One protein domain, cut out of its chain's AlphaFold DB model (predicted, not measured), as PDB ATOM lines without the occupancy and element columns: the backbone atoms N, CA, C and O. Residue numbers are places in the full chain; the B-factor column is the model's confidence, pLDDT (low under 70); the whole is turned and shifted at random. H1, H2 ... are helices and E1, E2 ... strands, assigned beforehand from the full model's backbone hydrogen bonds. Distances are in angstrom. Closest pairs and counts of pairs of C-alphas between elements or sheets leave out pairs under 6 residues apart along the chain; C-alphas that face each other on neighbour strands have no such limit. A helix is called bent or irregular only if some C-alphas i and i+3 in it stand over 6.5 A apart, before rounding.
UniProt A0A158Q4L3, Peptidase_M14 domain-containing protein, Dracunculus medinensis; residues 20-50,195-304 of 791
ATOM      1  N   TRP A  20      34.942 -37.933 -42.464       47.32
ATOM      2  CA  TRP A  20      34.795 -36.939 -41.399       47.32
ATOM      3  C   TRP A  20      36.148 -36.384 -40.915       47.32
ATOM      4  O   TRP A  20      36.166 -35.405 -40.170       47.32
ATOM      5  N   ASN A  21      37.256 -36.985 -41.372       48.45
ATOM      6  CA  ASN A  21      38.614 -36.461 -41.280       48.45
ATOM      7  C   ASN A  21      39.020 -35.663 -42.534       48.45
ATOM      8  O   ASN A  21      40.230 -35.464 -42.732       48.45
ATOM      9  N   THR A  22      38.047 -35.194 -43.344       56.64
ATOM     10  CA  THR A  22      38.260 -34.251 -44.456       56.64
ATOM     11  C   THR A  22      39.330 -33.260 -44.056       56.64
ATOM     12  O   THR A  22      39.299 -32.729 -42.939       56.64
ATOM     13  N   ASP A  23      40.283 -33.018 -44.951       63.82
ATOM     14  CA  ASP A  23      41.324 -32.052 -44.663       63.82
ATOM     15  C   ASP A  23      40.706 -30.725 -44.225       63.82
ATOM     16  O   ASP A  23      39.741 -30.224 -44.801       63.82
ATOM     17  N   ILE A  24      41.277 -30.163 -43.165       74.37
ATOM     18  CA  ILE A  24      40.954 -28.813 -42.738       74.37
ATOM     19  C   ILE A  24      41.429 -27.880 -43.851       74.37
ATOM     20  O   ILE A  24      42.636 -27.707 -44.055       74.37
ATOM     21  N   VAL A  25      40.470 -27.297 -44.561       77.93
ATOM     22  CA  VAL A  25      40.706 -26.339 -45.638       77.93
ATOM     23  C   VAL A  25      40.010 -25.033 -45.278       77.93
ATOM     24  O   VAL A  25      38.788 -24.982 -45.139       77.93
ATOM     25  N   ALA A  26      40.795 -23.970 -45.134       82.83
ATOM     26  CA  ALA A  26      40.277 -22.621 -44.977       82.83
ATOM     27  C   ALA A  26      39.963 -21.980 -46.329       82.83
ATOM     28  O   ALA A  26      40.699 -22.120 -47.308       82.83
ATOM     29  N   THR A  27      38.902 -21.184 -46.353       82.91
ATOM     30  CA  THR A  27      38.674 -20.187 -47.397       82.91
ATOM     31  C   THR A  27      39.730 -19.080 -47.323       82.91
ATOM     32  O   THR A  27      40.333 -18.824 -46.278       82.91
ATOM     33  N   LYS A  28      39.917 -18.344 -48.426       82.50
ATOM     34  CA  LYS A  28      40.801 -17.165 -48.448       82.50
ATOM     35  C   LYS A  28      40.415 -16.139 -47.374       82.50
ATOM     36  O   LYS A  28      41.295 -15.519 -46.791       82.50
ATOM     37  N   ASN A  29      39.117 -15.976 -47.105       84.91
ATOM     38  CA  ASN A  29      38.633 -15.065 -46.071       84.91
ATOM     39  C   ASN A  29      38.987 -15.548 -44.657       84.91
ATOM     40  O   ASN A  29      39.501 -14.759 -43.877       84.91
ATOM     41  N   GLU A  30      38.796 -16.836 -44.356       84.03
ATOM     42  CA  GLU A  30      39.198 -17.421 -43.067       84.03
ATOM     43  C   GLU A  30      40.710 -17.270 -42.828       84.03
ATOM     44  O   GLU A  30      41.114 -16.890 -41.736       84.03
ATOM     45  N   LEU A  31      41.549 -17.471 -43.854       86.55
ATOM     46  CA  LEU A  31      43.003 -17.258 -43.748       86.55
ATOM     47  C   LEU A  31      43.390 -15.791 -43.509       86.55
ATOM     48  O   LEU A  31      44.362 -15.515 -42.808       86.55
ATOM     49  N   MET A  32      42.666 -14.841 -44.108       87.07
ATOM     50  CA  MET A  32      42.898 -13.415 -43.857       87.07
ATOM     51  C   MET A  32      42.452 -13.031 -42.442       87.07
ATOM     52  O   MET A  32      43.177 -12.329 -41.744       87.07
ATOM     53  N   GLN A  33      41.293 -13.524 -41.999       85.10
ATOM     54  CA  GLN A  33      40.766 -13.271 -40.657       85.10
ATOM     55  C   GLN A  33      41.625 -13.910 -39.567       85.10
ATOM     56  O   GLN A  33      41.819 -13.295 -38.521       85.10
ATOM     57  N   SER A  34      42.210 -15.086 -39.816       87.34
ATOM     58  CA  SER A  34      43.077 -15.746 -38.839       87.34
ATOM     59  C   SER A  34      44.358 -14.973 -38.538       87.34
ATOM     60  O   SER A  34      45.007 -15.302 -37.559       87.34
ATOM     61  N   ARG A  35      44.730 -13.968 -39.345       88.30
ATOM     62  CA  ARG A  35      45.861 -13.062 -39.065       88.30
ATOM     63  C   ARG A  35      45.498 -11.876 -38.167       88.30
ATOM     64  O   ARG A  35      46.382 -11.133 -37.764       88.30
ATOM     65  N   ASN A  36      44.214 -11.698 -37.862       87.21
ATOM     66  CA  ASN A  36      43.720 -10.629 -36.995       87.21
ATOM     67  C   ASN A  36      43.361 -11.135 -35.588       87.21
ATOM     68  O   ASN A  36      42.849 -10.355 -34.787       87.21
ATOM     69  N   ASP A  37      43.583 -12.419 -35.287       89.93
ATOM     70  CA  ASP A  37      43.284 -13.003 -33.978       89.93
ATOM     71  C   ASP A  37      44.350 -12.658 -32.920       89.93
ATOM     72  O   ASP A  37      45.404 -12.090 -33.219       89.93
ATOM     73  N   ALA A  38      44.075 -12.994 -31.657       94.13
ATOM     74  CA  ALA A  38      44.965 -12.683 -30.541       94.13
ATOM     75  C   ALA A  38      46.368 -13.302 -30.694       94.13
ATOM     76  O   ALA A  38      47.363 -12.683 -30.318       94.13
ATOM     77  N   LEU A  39      46.477 -14.490 -31.299       96.58
ATOM     78  CA  LEU A  39      47.764 -15.144 -31.542       96.58
ATOM     79  C   LEU A  39      48.657 -14.273 -32.436       96.58
ATOM     80  O   LEU A  39      49.792 -13.968 -32.064       96.58
ATOM     81  N   TRP A  40      48.142 -13.838 -33.585       94.03
ATOM     82  CA  TRP A  40      48.905 -12.992 -34.503       94.03
ATOM     83  C   TRP A  40      49.131 -11.583 -33.950       94.03
ATOM     84  O   TRP A  40      50.209 -11.031 -34.145       94.03
ATOM     85  N   GLN A  41      48.191 -11.033 -33.177       94.32
ATOM     86  CA  GLN A  41      48.395  -9.754 -32.486       94.32
ATOM     87  C   GLN A  41      49.550  -9.804 -31.470       94.32
ATOM     88  O   GLN A  41      50.277  -8.824 -31.313       94.32
ATOM     89  N   TYR A  42      49.740 -10.931 -30.776       95.54
ATOM     90  CA  TYR A  42      50.767 -11.061 -29.740       95.54
ATOM     91  C   TYR A  42      52.138 -11.521 -30.232       95.54
ATOM     92  O   TYR A  42      53.146 -11.228 -29.572       95.54
ATOM     93  N   PHE A  43      52.179 -12.292 -31.317       95.85
ATOM     94  CA  PHE A  43      53.393 -12.977 -31.766       95.85
ATOM     95  C   PHE A  43      53.785 -12.665 -33.208       95.85
ATOM     96  O   PHE A  43      54.927 -12.943 -33.570       95.85
ATOM     97  N   ASP A  44      52.897 -12.059 -34.000       92.44
ATOM     98  CA  ASP A  44      53.151 -11.692 -35.395       92.44
ATOM     99  C   ASP A  44      53.820 -12.855 -36.169       92.44
ATOM    100  O   ASP A  44      53.399 -14.007 -36.060       92.44
ATOM    101  N   SER A  45      54.899 -12.604 -36.910       88.81
ATOM    102  CA  SER A  45      55.606 -13.605 -37.713       88.81
ATOM    103  C   SER A  45      56.286 -14.721 -36.902       88.81
ATOM    104  O   SER A  45      56.609 -15.768 -37.466       88.81
ATOM    105  N   ILE A  46      56.456 -14.574 -35.579       92.28
ATOM    106  CA  ILE A  46      57.035 -15.625 -34.715       92.28
ATOM    107  C   ILE A  46      56.134 -16.868 -34.678       92.28
ATOM    108  O   ILE A  46      56.633 -17.972 -34.456       92.28
ATOM    109  N   VAL A  47      54.831 -16.718 -34.945       92.39
ATOM    110  CA  VAL A  47      53.850 -17.818 -35.037       92.39
ATOM    111  C   VAL A  47      54.306 -18.922 -35.999       92.39
ATOM    112  O   VAL A  47      54.081 -20.107 -35.750       92.39
ATOM    113  N   GLU A  48      54.993 -18.553 -37.080       89.55
ATOM    114  CA  GLU A  48      55.455 -19.490 -38.107       89.55
ATOM    115  C   GLU A  48      56.806 -20.149 -37.762       89.55
ATOM    116  O   GLU A  48      57.187 -21.140 -38.389       89.55
ATOM    117  N   SER A  49      57.512 -19.649 -36.743       90.51
ATOM    118  CA  SER A  49      58.839 -20.115 -36.330       90.51
ATOM    119  C   SER A  49      58.786 -21.271 -35.324       90.51
ATOM    120  O   SER A  49      58.092 -21.212 -34.307       90.51
ATOM    121  N   ASP A  50      59.640 -22.278 -35.536       92.97
ATOM    122  CA  ASP A  50      59.867 -23.376 -34.584       92.97
ATOM    123  C   ASP A  50      60.624 -22.934 -33.311       92.97
ATOM    124  O   ASP A  50      60.797 -23.732 -32.386       92.97
ATOM    125  N   ASN A 195      29.784 -27.123 -12.854       80.63
ATOM    126  CA  ASN A 195      29.448 -27.148 -11.430       80.63
ATOM    127  C   ASN A 195      30.518 -26.479 -10.548       80.63
ATOM    128  O   ASN A 195      30.549 -26.687  -9.335       80.63
ATOM    129  N   PHE A 196      31.423 -25.696 -11.141       77.76
ATOM    130  CA  PHE A 196      32.313 -24.822 -10.381       77.76
ATOM    131  C   PHE A 196      31.633 -23.466 -10.134       77.76
ATOM    132  O   PHE A 196      30.794 -23.050 -10.931       77.76
ATOM    133  N   PRO A 197      31.988 -22.739  -9.058       74.28
ATOM    134  CA  PRO A 197      31.560 -21.356  -8.881       74.28
ATOM    135  C   PRO A 197      31.893 -20.514 -10.119       74.28
ATOM    136  O   PRO A 197      33.063 -20.374 -10.482       74.28
ATOM    137  N   ALA A 198      30.857 -19.990 -10.770       62.55
ATOM    138  CA  ALA A 198      30.983 -19.198 -11.984       62.55
ATOM    139  C   ALA A 198      31.542 -17.795 -11.714       62.55
ATOM    140  O   ALA A 198      31.369 -17.251 -10.620       62.55
ATOM    141  N   ARG A 199      32.163 -17.192 -12.738       61.33
ATOM    142  CA  ARG A 199      32.544 -15.774 -12.715       61.33
ATOM    143  C   ARG A 199      31.302 -14.902 -12.942       61.33
ATOM    144  O   ARG A 199      31.135 -13.918 -12.226       61.33
ATOM    145  N   TYR A 200      30.414 -15.319 -13.850       62.45
ATOM    146  CA  TYR A 200      29.098 -14.738 -14.115       62.45
ATOM    147  C   TYR A 200      28.034 -15.854 -14.193       62.45
ATOM    148  O   TYR A 200      28.231 -16.846 -14.887       62.45
ATOM    149  N   PRO A 201      26.911 -15.771 -13.460       43.15
ATOM    150  CA  PRO A 201      25.986 -16.899 -13.325       43.15
ATOM    151  C   PRO A 201      24.956 -16.989 -14.469       43.15
ATOM    152  O   PRO A 201      23.801 -16.666 -14.239       43.15
ATOM    153  N   TRP A 202      25.329 -17.459 -15.669       50.10
ATOM    154  CA  TRP A 202      24.413 -17.692 -16.817       50.10
ATOM    155  C   TRP A 202      24.936 -18.829 -17.722       50.10
ATOM    156  O   TRP A 202      26.107 -19.147 -17.635       50.10
ATOM    157  N   HIS A 203      24.137 -19.534 -18.539       40.35
ATOM    158  CA  HIS A 203      24.691 -20.620 -19.384       40.35
ATOM    159  C   HIS A 203      23.900 -20.921 -20.662       40.35
ATOM    160  O   HIS A 203      22.684 -20.735 -20.719       40.35
ATOM    161  N   LYS A 204      24.608 -21.466 -21.662       35.17
ATOM    162  CA  LYS A 204      24.061 -22.134 -22.851       35.17
ATOM    163  C   LYS A 204      24.992 -23.272 -23.312       35.17
ATOM    164  O   LYS A 204      26.184 -23.273 -23.019       35.17
ATOM    165  N   GLU A 205      24.429 -24.281 -23.977       39.39
ATOM    166  CA  GLU A 205      25.090 -25.545 -24.341       39.39
ATOM    167  C   GLU A 205      25.563 -25.569 -25.805       39.39
ATOM    168  O   GLU A 205      24.819 -25.145 -26.685       39.39
ATOM    169  N   ASN A 206      26.760 -26.124 -26.063       42.19
ATOM    170  CA  ASN A 206      27.192 -26.651 -27.368       42.19
ATOM    171  C   ASN A 206      28.306 -27.720 -27.223       42.19
ATOM    172  O   ASN A 206      28.956 -27.837 -26.184       42.19
ATOM    173  N   SER A 207      28.441 -28.554 -28.263       45.77
ATOM    174  CA  SER A 207      29.129 -29.862 -28.311       45.77
ATOM    175  C   SER A 207      30.583 -29.799 -28.839       45.77
ATOM    176  O   SER A 207      30.985 -28.805 -29.425       45.77
ATOM    177  N   GLY A 208      31.357 -30.878 -28.634       57.74
ATOM    178  CA  GLY A 208      32.807 -30.972 -28.896       57.74
ATOM    179  C   GLY A 208      33.261 -30.895 -30.364       57.74
ATOM    180  O   GLY A 208      32.475 -31.106 -31.292       57.74
ATOM    181  N   SER A 209      34.557 -30.606 -30.553       75.46
ATOM    182  CA  SER A 209      35.187 -30.275 -31.846       75.46
ATOM    183  C   SER A 209      36.674 -30.710 -31.924       75.46
ATOM    184  O   SER A 209      37.097 -31.615 -31.210       75.46
ATOM    185  N   LEU A 210      37.496 -30.110 -32.799       85.63
ATOM    186  CA  LEU A 210      38.967 -30.275 -32.799       85.63
ATOM    187  C   LEU A 210      39.664 -28.916 -32.633       85.63
ATOM    188  O   LEU A 210      39.941 -28.227 -33.624       85.63
ATOM    189  N   VAL A 211      39.945 -28.528 -31.388       90.59
ATOM    190  CA  VAL A 211      40.473 -27.201 -31.028       90.59
ATOM    191  C   VAL A 211      41.153 -27.222 -29.654       90.59
ATOM    192  O   VAL A 211      40.778 -28.001 -28.778       90.59
ATOM    193  N   ALA A 212      42.151 -26.358 -29.455       94.17
ATOM    194  CA  ALA A 212      42.664 -26.026 -28.128       94.17
ATOM    195  C   ALA A 212      41.962 -24.763 -27.597       94.17
ATOM    196  O   ALA A 212      42.200 -23.650 -28.072       94.17
ATOM    197  N   ASN A 213      41.081 -24.958 -26.627       92.90
ATOM    198  CA  ASN A 213      40.278 -23.934 -25.982       92.90
ATOM    199  C   ASN A 213      40.994 -23.378 -24.743       92.90
ATOM    200  O   ASN A 213      41.518 -24.152 -23.944       92.90
ATOM    201  N   TYR A 214      41.039 -22.057 -24.581       95.91
ATOM    202  CA  TYR A 214      41.722 -21.398 -23.466       95.91
ATOM    203  C   TYR A 214      40.846 -20.327 -22.794       95.91
ATOM    204  O   TYR A 214      39.946 -19.783 -23.440       95.91
ATOM    205  N   PRO A 215      41.110 -20.004 -21.512       95.40
ATOM    206  CA  PRO A 215      40.218 -19.149 -20.741       95.40
ATOM    207  C   PRO A 215      40.216 -17.679 -21.197       95.40
ATOM    208  O   PRO A 215      41.177 -17.194 -21.795       95.40
ATOM    209  N   TYR A 216      39.169 -16.919 -20.876       93.79
ATOM    210  CA  TYR A 216      37.977 -17.383 -20.152       93.79
ATOM    211  C   TYR A 216      36.951 -18.064 -21.065       93.79
ATOM    212  O   TYR A 216      36.764 -17.641 -22.206       93.79
ATOM    213  N   ASP A 217      36.277 -19.089 -20.545       88.54
ATOM    214  CA  ASP A 217      35.051 -19.621 -21.148       88.54
ATOM    215  C   ASP A 217      33.827 -18.752 -20.802       88.54
ATOM    216  O   ASP A 217      32.854 -18.684 -21.551       88.54
ATOM    217  N   ASP A 218      33.897 -18.037 -19.681       84.06
ATOM    218  CA  ASP A 218      32.869 -17.128 -19.191       84.06
ATOM    219  C   ASP A 218      33.051 -15.687 -19.739       84.06
ATOM    220  O   ASP A 218      34.169 -15.204 -19.972       84.06
ATOM    221  N   SER A 219      31.946 -14.959 -19.924       80.34
ATOM    222  CA  SER A 219      31.914 -13.581 -20.429       80.34
ATOM    223  C   SER A 219      31.038 -12.703 -19.543       80.34
ATOM    224  O   SER A 219      29.968 -13.121 -19.110       80.34
ATOM    225  N   ASP A 220      31.463 -11.458 -19.321       77.20
ATOM    226  CA  ASP A 220      30.771 -10.481 -18.462       77.20
ATOM    227  C   ASP A 220      29.294 -10.278 -18.833       77.20
ATOM    228  O   ASP A 220      28.465  -9.975 -17.981       77.20
ATOM    229  N   SER A 221      28.960 -10.473 -20.109       75.77
ATOM    230  CA  SER A 221      27.602 -10.309 -20.633       75.77
ATOM    231  C   SER A 221      26.758 -11.589 -20.656       75.77
ATOM    232  O   SER A 221      25.587 -11.519 -21.024       75.77
ATOM    233  N   GLY A 222      27.339 -12.757 -20.367       75.42
ATOM    234  CA  GLY A 222      26.659 -14.045 -20.519       75.42
ATOM    235  C   GLY A 222      26.407 -14.492 -21.969       75.42
ATOM    236  O   GLY A 222      25.691 -15.465 -22.195       75.42
ATOM    237  N   LYS A 223      26.932 -13.768 -22.970       74.21
ATOM    238  CA  LYS A 223      26.675 -14.024 -24.400       74.21
ATOM    239  C   LYS A 223      27.821 -14.781 -25.069       74.21
ATOM    240  O   LYS A 223      28.991 -14.517 -24.783       74.21
ATOM    241  N   ASP A 224      27.447 -15.649 -26.009       80.10
ATOM    242  CA  ASP A 224      28.348 -16.362 -26.920       80.10
ATOM    243  C   ASP A 224      29.056 -15.399 -27.885       80.10
ATOM    244  O   ASP A 224      28.520 -14.348 -28.247       80.10
ATOM    245  N   GLY A 225      30.231 -15.796 -28.376       83.26
ATOM    246  CA  GLY A 225      30.915 -15.080 -29.455       83.26
ATOM    247  C   GLY A 225      31.669 -13.828 -29.007       83.26
ATOM    248  O   GLY A 225      32.093 -13.037 -29.852       83.26
ATOM    249  N   ILE A 226      31.831 -13.618 -27.697       87.57
ATOM    250  CA  ILE A 226      32.499 -12.442 -27.137       87.57
ATOM    251  C   ILE A 226      33.841 -12.854 -26.553       87.57
ATOM    252  O   ILE A 226      33.914 -13.619 -25.598       87.57
ATOM    253  N   TYR A 227      34.911 -12.293 -27.110       91.94
ATOM    254  CA  TYR A 227      36.266 -12.520 -26.627       91.94
ATOM    255  C   TYR A 227      36.445 -12.017 -25.188       91.94
ATOM    256  O   TYR A 227      36.221 -10.837 -24.911       91.94
ATOM    257  N   SER A 228      36.872 -12.907 -24.290       94.03
ATOM    258  CA  SER A 228      37.019 -12.647 -22.850       94.03
ATOM    259  C   SER A 228      38.458 -12.951 -22.399       94.03
ATOM    260  O   SER A 228      38.755 -14.079 -21.986       94.03
ATOM    261  N   PRO A 229      39.393 -11.984 -22.511       95.48
ATOM    262  CA  PRO A 229      40.805 -12.223 -22.228       95.48
ATOM    263  C   PRO A 229      41.089 -12.357 -20.731       95.48
ATOM    264  O   PRO A 229      40.525 -11.651 -19.892       95.48
ATOM    265  N   THR A 230      42.060 -13.203 -20.395       95.99
ATOM    266  CA  THR A 230      42.633 -13.251 -19.040       95.99
ATOM    267  C   THR A 230      43.753 -12.215 -18.875       95.99
ATOM    268  O   THR A 230      44.267 -11.659 -19.845       95.99
ATOM    269  N   ALA A 231      44.230 -11.985 -17.647       95.54
ATOM    270  CA  ALA A 231      45.448 -11.186 -17.451       95.54
ATOM    271  C   ALA A 231      46.696 -11.852 -18.079       95.54
ATOM    272  O   ALA A 231      47.700 -11.186 -18.331       95.54
ATOM    273  N   ASP A 232      46.633 -13.162 -18.329       97.05
ATOM    274  CA  ASP A 232      47.661 -13.991 -18.960       97.05
ATOM    275  C   ASP A 232      47.296 -14.386 -20.398       97.05
ATOM    276  O   ASP A 232      47.788 -15.395 -20.898       97.05
ATOM    277  N   ASP A 233      46.454 -13.615 -21.089       97.42
ATOM    278  CA  ASP A 233      45.911 -13.996 -22.402       97.42
ATOM    279  C   ASP A 233      47.007 -14.330 -23.426       97.42
ATOM    280  O   ASP A 233      46.976 -15.354 -24.109       97.42
ATOM    281  N   ARG A 234      48.084 -13.537 -23.434       96.55
ATOM    282  CA  ARG A 234      49.286 -13.797 -24.240       96.55
ATOM    283  C   ARG A 234      49.958 -15.138 -23.919       96.55
ATOM    284  O   ARG A 234      50.508 -15.790 -24.801       96.55
ATOM    285  N   LEU A 235      49.968 -15.548 -22.654       96.27
ATOM    286  CA  LEU A 235      50.528 -16.834 -22.238       96.27
ATOM    287  C   LEU A 235      49.603 -17.989 -22.639       96.27
ATOM    288  O   LEU A 235      50.093 -19.004 -23.128       96.27
ATOM    289  N   PHE A 236      48.292 -17.835 -22.456       97.89
ATOM    290  CA  PHE A 236      47.306 -18.858 -22.805       97.89
ATOM    291  C   PHE A 236      47.197 -19.094 -24.307       97.89
ATOM    292  O   PHE A 236      47.222 -20.244 -24.736       97.89
ATOM    293  N   THR A 237      47.175 -18.030 -25.111       97.52
ATOM    294  CA  THR A 237      47.246 -18.120 -26.579       97.52
ATOM    295  C   THR A 237      48.490 -18.890 -27.024       97.52
ATOM    296  O   THR A 237      48.391 -19.807 -27.840       97.52
ATOM    297  N   ALA A 238      49.656 -18.601 -26.434       96.79
ATOM    298  CA  ALA A 238      50.886 -19.340 -26.710       96.79
ATOM    299  C   ALA A 238      50.826 -20.813 -26.274       96.79
ATOM    300  O   ALA A 238      51.312 -21.689 -26.993       96.79
ATOM    301  N   LEU A 239      50.252 -21.093 -25.104       96.07
ATOM    302  CA  LEU A 239      50.097 -22.446 -24.570       96.07
ATOM    303  C   LEU A 239      49.166 -23.292 -25.454       96.07
ATOM    304  O   LEU A 239      49.549 -24.384 -25.876       96.07
ATOM    305  N   ALA A 240      47.986 -22.765 -25.792       97.30
ATOM    306  CA  ALA A 240      47.023 -23.416 -26.676       97.30
ATOM    307  C   ALA A 240      47.615 -23.644 -28.073       97.30
ATOM    308  O   ALA A 240      47.535 -24.749 -28.619       97.30
ATOM    309  N   TYR A 241      48.295 -22.636 -28.629       97.74
ATOM    310  CA  TYR A 241      48.897 -22.763 -29.950       97.74
ATOM    311  C   TYR A 241      50.079 -23.731 -29.965       97.74
ATOM    312  O   TYR A 241      50.240 -24.462 -30.934       97.74
ATOM    313  N   THR A 242      50.862 -23.832 -28.886       96.50
ATOM    314  CA  THR A 242      51.927 -24.844 -28.775       96.50
ATOM    315  C   THR A 242      51.365 -26.259 -28.932       96.50
ATOM    316  O   THR A 242      51.944 -27.076 -29.654       96.50
ATOM    317  N   TYR A 243      50.209 -26.542 -28.321       96.78
ATOM    318  CA  TYR A 243      49.519 -27.819 -28.503       96.78
ATOM    319  C   TYR A 243      49.062 -27.998 -29.959       96.78
ATOM    320  O   TYR A 243      49.398 -29.000 -30.602       96.78
ATOM    321  N   ALA A 244      48.330 -27.019 -30.502       97.06
ATOM    322  CA  ALA A 244      47.770 -27.088 -31.851       97.06
ATOM    323  C   ALA A 244      48.859 -27.217 -32.934       97.06
ATOM    324  O   ALA A 244      48.731 -28.044 -33.844       97.06
ATOM    325  N   ARG A 245      49.956 -26.458 -32.814       97.37
ATOM    326  CA  ARG A 245      51.100 -26.390 -33.745       97.37
ATOM    327  C   ARG A 245      51.847 -27.710 -33.896       97.37
ATOM    328  O   ARG A 245      52.330 -28.021 -34.989       97.37
ATOM    329  N   SER A 246      51.921 -28.478 -32.813       97.19
ATOM    330  CA  SER A 246      52.529 -29.810 -32.780       97.19
ATOM    331  C   SER A 246      51.576 -30.939 -33.200       97.19
ATOM    332  O   SER A 246      52.015 -32.082 -33.352       97.19
ATOM    333  N   HIS A 247      50.297 -30.633 -33.442       95.92
ATOM    334  CA  HIS A 247      49.312 -31.599 -33.928       95.92
ATOM    335  C   HIS A 247      49.477 -31.837 -35.431       95.92
ATOM    336  O   HIS A 247      49.921 -30.951 -36.164       95.92
ATOM    337  N   THR A 248      49.040 -32.992 -35.942       93.69
ATOM    338  CA  THR A 248      49.094 -33.275 -37.392       93.69
ATOM    339  C   THR A 248      48.312 -32.248 -38.218       93.69
ATOM    340  O   THR A 248      48.801 -31.784 -39.249       93.69
ATOM    341  N   LYS A 249      47.100 -31.886 -37.776       90.49
ATOM    342  CA  LYS A 249      46.198 -31.001 -38.537       90.49
ATOM    343  C   LYS A 249      45.566 -29.851 -37.735       90.49
ATOM    344  O   LYS A 249      44.987 -28.970 -38.354       90.49
ATOM    345  N   MET A 250      45.667 -29.826 -36.397       92.65
ATOM    346  CA  MET A 250      44.864 -28.912 -35.552       92.65
ATOM    347  C   MET A 250      45.247 -27.454 -35.796       92.65
ATOM    348  O   MET A 250      44.364 -26.626 -35.903       92.65
ATOM    349  N   TRP A 251      46.531 -27.148 -35.977       93.93
ATOM    350  CA  TRP A 251      47.012 -25.791 -36.271       93.93
ATOM    351  C   TRP A 251      46.447 -25.157 -37.545       93.93
ATOM    352  O   TRP A 251      46.573 -23.949 -37.729       93.93
ATOM    353  N   LYS A 252      45.865 -25.944 -38.457       92.08
ATOM    354  CA  LYS A 252      45.302 -25.411 -39.696       92.08
ATOM    355  C   LYS A 252      44.056 -24.583 -39.379       92.08
ATOM    356  O   LYS A 252      43.140 -25.058 -38.699       92.08
ATOM    357  N   THR A 253      43.990 -23.373 -39.923       91.77
ATOM    358  CA  THR A 253      42.749 -22.590 -39.951       91.77
ATOM    359  C   THR A 253      41.701 -23.318 -40.789       91.77
ATOM    360  O   THR A 253      42.034 -23.873 -41.837       91.77
ATOM    361  N   GLY A 254      40.444 -23.309 -40.345       85.53
ATOM    362  CA  GLY A 254      39.301 -23.770 -41.136       85.53
ATOM    363  C   GLY A 254      38.297 -24.610 -40.352       85.53
ATOM    364  O   GLY A 254      38.413 -24.797 -39.137       85.53
ATOM    365  N   ARG A 255      37.319 -25.155 -41.077       80.98
ATOM    366  CA  ARG A 255      36.204 -25.923 -40.507       80.98
ATOM    367  C   ARG A 255      36.641 -27.257 -39.911       80.98
ATOM    368  O   ARG A 255      37.594 -27.875 -40.388       80.98
ATOM    369  N   ARG A 256      35.927 -27.701 -38.877       75.11
ATOM    370  CA  ARG A 256      36.139 -28.989 -38.204       75.11
ATOM    371  C   ARG A 256      35.026 -29.985 -38.518       75.11
ATOM    372  O   ARG A 256      33.891 -29.619 -38.809       75.11
ATOM    373  N   CYS A 257      35.377 -31.265 -38.432       70.88
ATOM    374  CA  CYS A 257      34.425 -32.370 -38.323       70.88
ATOM    375  C   CYS A 257      33.420 -32.541 -39.464       70.88
ATOM    376  O   CYS A 257      32.336 -33.074 -39.234       70.88
ATOM    377  N   GLY A 258      33.769 -32.124 -40.687       60.50
ATOM    378  CA  GLY A 258      32.946 -32.334 -41.887       60.50
ATOM    379  C   GLY A 258      31.547 -31.708 -41.814       60.50
ATOM    380  O   GLY A 258      30.667 -32.081 -42.588       60.50
ATOM    381  N   LEU A 259      31.321 -30.794 -40.868       53.65
ATOM    382  CA  LEU A 259      30.046 -30.110 -40.701       53.65
ATOM    383  C   LEU A 259      29.826 -29.124 -41.860       53.65
ATOM    384  O   LEU A 259      30.771 -28.643 -42.488       53.65
ATOM    385  N   ASN A 260      28.553 -28.866 -42.164       46.01
ATOM    386  CA  ASN A 260      28.112 -27.982 -43.245       46.01
ATOM    387  C   ASN A 260      28.573 -26.518 -43.028       46.01
ATOM    388  O   ASN A 260      29.394 -26.216 -42.165       46.01
ATOM    389  N   ILE A 261      28.038 -25.563 -43.797       49.37
ATOM    390  CA  ILE A 261      28.405 -24.138 -43.678       49.37
ATOM    391  C   ILE A 261      28.216 -23.541 -42.265       49.37
ATOM    392  O   ILE A 261      28.775 -22.478 -42.007       49.37
ATOM    393  N   TYR A 262      27.474 -24.220 -41.380       48.65
ATOM    394  CA  TYR A 262      27.217 -23.849 -39.984       48.65
ATOM    395  C   TYR A 262      28.108 -24.590 -38.967       48.65
ATOM    396  O   TYR A 262      27.885 -24.465 -37.769       48.65
ATOM    397  N   GLY A 263      29.079 -25.388 -39.421       62.86
ATOM    398  CA  GLY A 263      30.039 -26.066 -38.551       62.86
ATOM    399  C   GLY A 263      31.076 -25.132 -37.933       62.86
ATOM    400  O   GLY A 263      31.391 -24.086 -38.507       62.86
ATOM    401  N   ASP A 264      31.659 -25.552 -36.809       74.64
ATOM    402  CA  ASP A 264      32.733 -24.803 -36.153       74.64
ATOM    403  C   ASP A 264      33.927 -24.598 -37.096       74.64
ATOM    404  O   ASP A 264      34.423 -25.538 -37.730       74.64
ATOM    405  N   SER A 265      34.421 -23.362 -37.154       81.30
ATOM    406  CA  SER A 265      35.661 -22.995 -37.836       81.30
ATOM    407  C   SER A 265      36.566 -22.281 -36.847       81.30
ATOM    408  O   SER A 265      36.127 -21.361 -36.162       81.30
ATOM    409  N   PHE A 266      37.830 -22.699 -36.778       88.71
ATOM    410  CA  PHE A 266      38.798 -22.117 -35.852       88.71
ATOM    411  C   PHE A 266      40.003 -21.570 -36.598       88.71
ATOM    412  O   PHE A 266      40.587 -22.246 -37.454       88.71
ATOM    413  N   SER A 267      40.407 -20.362 -36.219       91.78
ATOM    414  CA  SER A 267      41.679 -19.764 -36.610       91.78
ATOM    415  C   SER A 267      42.816 -20.474 -35.895       91.78
ATOM    416  O   SER A 267      42.782 -20.641 -34.679       91.78
ATOM    417  N   ASN A 268      43.822 -20.926 -36.647       94.11
ATOM    418  CA  ASN A 268      45.065 -21.477 -36.097       94.11
ATOM    419  C   ASN A 268      44.889 -22.678 -35.128       94.11
ATOM    420  O   ASN A 268      45.838 -23.077 -34.452       94.11
ATOM    421  N   GLY A 269      43.692 -23.275 -35.060       93.37
ATOM    422  CA  GLY A 269      43.379 -24.396 -34.171       93.37
ATOM    423  C   GLY A 269      43.160 -24.070 -32.705       93.37
ATOM    424  O   GLY A 269      43.160 -25.002 -31.900       93.37
ATOM    425  N   ILE A 270      42.983 -22.799 -32.360       95.89
ATOM    426  CA  ILE A 270      42.786 -22.360 -30.980       95.89
ATOM    427  C   ILE A 270      41.532 -21.496 -30.862       95.89
ATOM    428  O   ILE A 270      41.097 -20.899 -31.846       95.89
ATOM    429  N   THR A 271      40.978 -21.390 -29.657       94.31
ATOM    430  CA  THR A 271      39.893 -20.444 -29.376       94.31
ATOM    431  C   THR A 271      39.907 -19.989 -27.924       94.31
ATOM    432  O   THR A 271      40.212 -20.774 -27.032       94.31
ATOM    433  N   ASN A 272      39.566 -18.722 -27.692       95.02
ATOM    434  CA  ASN A 272      39.105 -18.286 -26.379       95.02
ATOM    435  C   ASN A 272      37.709 -18.883 -26.158       95.02
ATOM    436  O   ASN A 272      36.908 -18.888 -27.099       95.02
ATOM    437  N   GLY A 273      37.430 -19.396 -24.964       92.18
ATOM    438  CA  GLY A 273      36.187 -20.123 -24.715       92.18
ATOM    439  C   GLY A 273      34.943 -19.282 -24.929       92.18
ATOM    440  O   GLY A 273      34.125 -19.636 -25.769       92.18
ATOM    441  N   ALA A 274      34.863 -18.106 -24.311       90.21
ATOM    442  CA  ALA A 274      33.733 -17.194 -24.469       90.21
ATOM    443  C   ALA A 274      33.556 -16.698 -25.918       90.21
ATOM    444  O   ALA A 274      32.431 -16.475 -26.379       90.21
ATOM    445  N   ALA A 275      34.662 -16.559 -26.661       90.52
ATOM    446  CA  ALA A 275      34.636 -16.237 -28.087       90.52
ATOM    447  C   ALA A 275      34.034 -17.361 -28.942       90.52
ATOM    448  O   ALA A 275      33.542 -17.090 -30.036       90.52
ATOM    449  N   TRP A 276      34.078 -18.606 -28.466       86.73
ATOM    450  CA  TRP A 276      33.387 -19.728 -29.089       86.73
ATOM    451  C   TRP A 276      31.936 -19.796 -28.602       86.73
ATOM    452  O   TRP A 276      31.016 -19.628 -29.401       86.73
ATOM    453  N   TYR A 277      31.732 -19.981 -27.300       81.22
ATOM    454  CA  TYR A 277      30.437 -19.902 -26.629       81.22
ATOM    455  C   TYR A 277      30.626 -19.659 -25.129       81.22
ATOM    456  O   TYR A 277      31.612 -20.084 -24.531       81.22
ATOM    457  N   HIS A 278      29.666 -18.984 -24.507       81.28
ATOM    458  CA  HIS A 278      29.734 -18.663 -23.091       81.28
ATOM    459  C   HIS A 278      29.470 -19.900 -22.222       81.28
ATOM    460  O   HIS A 278      28.490 -20.628 -22.405       81.28
ATOM    461  N   LEU A 279      30.333 -20.109 -21.231       79.13
ATOM    462  CA  LEU A 279      30.281 -21.232 -20.307       79.13
ATOM    463  C   LEU A 279      30.596 -20.745 -18.890       79.13
ATOM    464  O   LEU A 279      31.750 -20.553 -18.514       79.13
ATOM    465  N   ALA A 280      29.558 -20.609 -18.071       81.56
ATOM    466  CA  ALA A 280      29.722 -20.374 -16.645       81.56
ATOM    467  C   ALA A 280      30.056 -21.659 -15.879       81.56
ATOM    468  O   ALA A 280      29.557 -22.749 -16.178       81.56
ATOM    469  N   GLY A 281      30.872 -21.512 -14.835       81.43
ATOM    470  CA  GLY A 281      31.194 -22.599 -13.909       81.43
ATOM    471  C   GLY A 281      32.111 -23.675 -14.491       81.43
ATOM    472  O   GLY A 281      32.075 -24.824 -14.040       81.43
ATOM    473  N   GLY A 282      32.923 -23.313 -15.489       84.59
ATOM    474  CA  GLY A 282      33.957 -24.173 -16.057       84.59
ATOM    475  C   GLY A 282      35.129 -24.392 -15.102       84.59
ATOM    476  O   GLY A 282      35.556 -23.482 -14.386       84.59
ATOM    477  N   MET A 283      35.683 -25.607 -15.117       86.91
ATOM    478  CA  MET A 283      36.863 -25.959 -14.323       86.91
ATOM    479  C   MET A 283      38.061 -25.089 -14.702       86.91
ATOM    480  O   MET A 283      38.744 -24.568 -13.824       86.91
ATOM    481  N   GLN A 284      38.268 -24.889 -16.003       90.03
ATOM    482  CA  GLN A 284      39.360 -24.111 -16.575       90.03
ATOM    483  C   GLN A 284      39.437 -22.691 -15.986       90.03
ATOM    484  O   GLN A 284      40.472 -22.282 -15.446       90.03
ATOM    485  N   ASP A 285      38.318 -21.967 -16.022       93.14
ATOM    486  CA  ASP A 285      38.196 -20.612 -15.483       93.14
ATOM    487  C   ASP A 285      38.391 -20.600 -13.964       93.14
ATOM    488  O   ASP A 285      39.156 -19.792 -13.425       93.14
ATOM    489  N   TRP A 286      37.754 -21.542 -13.263       92.22
ATOM    490  CA  TRP A 286      37.865 -21.646 -11.814       92.22
ATOM    491  C   TRP A 286      39.305 -21.908 -11.363       92.22
ATOM    492  O   TRP A 286      39.778 -21.266 -10.421       92.22
ATOM    493  N   GLN A 287      40.025 -22.798 -12.049       92.19
ATOM    494  CA  GLN A 287      41.423 -23.123 -11.767       92.19
ATOM    495  C   GLN A 287      42.327 -21.908 -11.975       92.19
ATOM    496  O   GLN A 287      43.198 -21.648 -11.136       92.19
ATOM    497  N   TYR A 288      42.097 -21.123 -13.031       94.59
ATOM    498  CA  TYR A 288      42.838 -19.885 -13.248       94.59
ATOM    499  C   TYR A 288      42.521 -18.811 -12.196       94.59
ATOM    500  O   TYR A 288      43.422 -18.080 -11.795       94.59
ATOM    501  N   ILE A 289      41.298 -18.715 -11.683       91.97
ATOM    502  CA  ILE A 289      40.960 -17.686 -10.685       91.97
ATOM    503  C   ILE A 289      41.425 -18.090  -9.275       91.97
ATOM    504  O   ILE A 289      41.988 -17.272  -8.544       91.97
ATOM    505  N   HIS A 290      41.226 -19.351  -8.886       90.95
ATOM    506  CA  HIS A 290      41.298 -19.779  -7.483       90.95
ATOM    507  C   HIS A 290      42.529 -20.622  -7.125       90.95
ATOM    508  O   HIS A 290      42.768 -20.885  -5.946       90.95
ATOM    509  N   SER A 291      43.333 -21.035  -8.106       92.30
ATOM    510  CA  SER A 291      44.546 -21.832  -7.877       92.30
ATOM    511  C   SER A 291      45.780 -21.185  -8.523       92.30
ATOM    512  O   SER A 291      45.713 -20.058  -8.997       92.30
ATOM    513  N   ASN A 292      46.926 -21.871  -8.566       93.51
ATOM    514  CA  ASN A 292      48.090 -21.454  -9.368       93.51
ATOM    515  C   ASN A 292      48.104 -22.073 -10.779       93.51
ATOM    516  O   ASN A 292      49.072 -21.887 -11.515       93.51
ATOM    517  N   CYS A 293      47.086 -22.857 -11.133       91.87
ATOM    518  CA  CYS A 293      47.055 -23.635 -12.362       91.87
ATOM    519  C   CYS A 293      46.711 -22.768 -13.585       91.87
ATOM    520  O   CYS A 293      45.972 -21.785 -13.485       91.87
ATOM    521  N   PHE A 294      47.288 -23.146 -14.725       93.79
ATOM    522  CA  PHE A 294      46.991 -22.621 -16.056       93.79
ATOM    523  C   PHE A 294      46.437 -23.790 -16.862       93.79
ATOM    524  O   PHE A 294      47.197 -24.626 -17.351       93.79
ATOM    525  N   GLU A 295      45.115 -23.880 -16.922       92.76
ATOM    526  CA  GLU A 295      44.411 -24.956 -17.609       92.76
ATOM    527  C   GLU A 295      43.971 -24.503 -19.002       92.76
ATOM    528  O   GLU A 295      43.597 -23.348 -19.195       92.76
ATOM    529  N   ILE A 296      44.025 -25.423 -19.963       94.71
ATOM    530  CA  ILE A 296      43.361 -25.295 -21.259       94.71
ATOM    531  C   ILE A 296      42.563 -26.572 -21.510       94.71
ATOM    532  O   ILE A 296      42.954 -27.652 -21.059       94.71
ATOM    533  N   THR A 297      41.488 -26.460 -22.273       92.49
ATOM    534  CA  THR A 297      40.638 -27.580 -22.664       92.49
ATOM    535  C   THR A 297      41.013 -28.017 -24.073       92.49
ATOM    536  O   THR A 297      41.016 -27.220 -25.007       92.49
ATOM    537  N   ILE A 298      41.350 -29.293 -24.249       91.87
ATOM    538  CA  ILE A 298      41.631 -29.852 -25.573       91.87
ATOM    539  C   ILE A 298      40.430 -30.665 -26.039       91.87
ATOM    540  O   ILE A 298      40.183 -31.762 -25.539       91.87
ATOM    541  N   GLU A 299      39.748 -30.158 -27.058       86.42
ATOM    542  CA  GLU A 299      38.764 -30.917 -27.818       86.42
ATOM    543  C   GLU A 299      39.530 -31.805 -28.811       86.42
ATOM    544  O   GLU A 299      40.138 -31.324 -29.773       86.42
ATOM    545  N   MET A 300      39.607 -33.106 -28.511       83.98
ATOM    546  CA  MET A 300      40.528 -34.032 -29.188       83.98
ATOM    547  C   MET A 300      40.050 -34.503 -30.566       83.98
ATOM    548  O   MET A 300      40.799 -35.154 -31.287       83.98
ATOM    549  N   GLY A 301      38.809 -34.233 -30.951       77.52
ATOM    550  CA  GLY A 301      38.290 -34.700 -32.224       77.52
ATOM    551  C   GLY A 301      36.775 -34.780 -32.273       77.52
ATOM    552  O   GLY A 301      36.057 -34.445 -31.342       77.52
ATOM    553  N   CYS A 302      36.291 -35.277 -33.405       75.02
ATOM    554  CA  CYS A 302      34.889 -35.169 -33.801       75.02
ATOM    555  C   CYS A 302      33.946 -36.203 -33.176       75.02
ATOM    556  O   CYS A 302      32.746 -36.184 -33.445       75.02
ATOM    557  N   PHE A 303      34.486 -37.149 -32.412       71.50
ATOM    558  CA  PHE A 303      33.716 -38.169 -31.712       71.50
ATOM    559  C   PHE A 303      33.917 -37.979 -30.216       71.50
ATOM    560  O   PHE A 303      35.055 -38.004 -29.748       71.50
ATOM    561  N   LYS A 304      32.810 -37.853 -29.478       71.67
ATOM    562  CA  LYS A 304      32.816 -37.805 -28.010       71.67
ATOM    563  C   LYS A 304      33.341 -39.121 -27.435       71.67
ATOM    564  O   LYS A 304      34.122 -39.110 -26.489       71.67
TER     565      LYS A 304
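What this domain is: This is residues 20 to 50 and 195 to 304 of the 791 residues of the protein "Peptidase_M14 domain-containing protein" of Dracunculus medinensis (UniProt A0A158Q4L3). There is little regular structure: a small sheet, E2 E1 E3, has H3 over one face and H2 packed on H3, amid long loops, with H1 and H5 far out. The 141 printed residues hold, in order, H1 H2 E1 H3 E2 H4 H5 E3, 54 residues in all; the sheet and class are mixed. The whole is compact, radius of gyration of the C-alphas 14.6 A, spans 39 by 32 by 24 A.

How they stand to each other: H1, residues 28 to 33, is apart from H2, residues 38 to 48, irregular with C-alphas 42 and 45 9.7 A apart. H2 touches H3, residues 233 to 245, closest at C-alphas of Leu 39 and Thr 237, 5.8 A. E1, residues 210 to 214, is parallel to E2, residues 270 to 272 (N 271 to O 212, 3.0 A), and antiparallel to E3, residues 297 to 300 (N 213 to O 297, 2.8 A). H3 makes two layers with the sheet, height 8.2 A; E1, H3, E2 form a strand-helix-strand unit, parallel strands joined through a helix by a right-handed crossover. H4, residues 273 to 276, and H5, residues 283 to 290, only graze the sheet. Each O i to N i+4 pair is within hydrogen-bond range in H1, H3 and H5, 3 of 7 in H2, with 5 of 8 O i to N i+3; H4 is too short.

Where its parts are: H1 begins at C-alpha 28 (40.801, -17.165, -48.448); H3 is 17.6 A long; E3 ends at C-alpha 300 (40.528, -34.032, -29.188).

The domain as a whole: Residues 51 to 194 are not printed, leaving 38.4 A between C-alphas 50 and 195. Links E1 to H3 and H3 to E2 are long. Residues 20 to 23, 198 to 208 and 258 to 263 have pLDDT under 70.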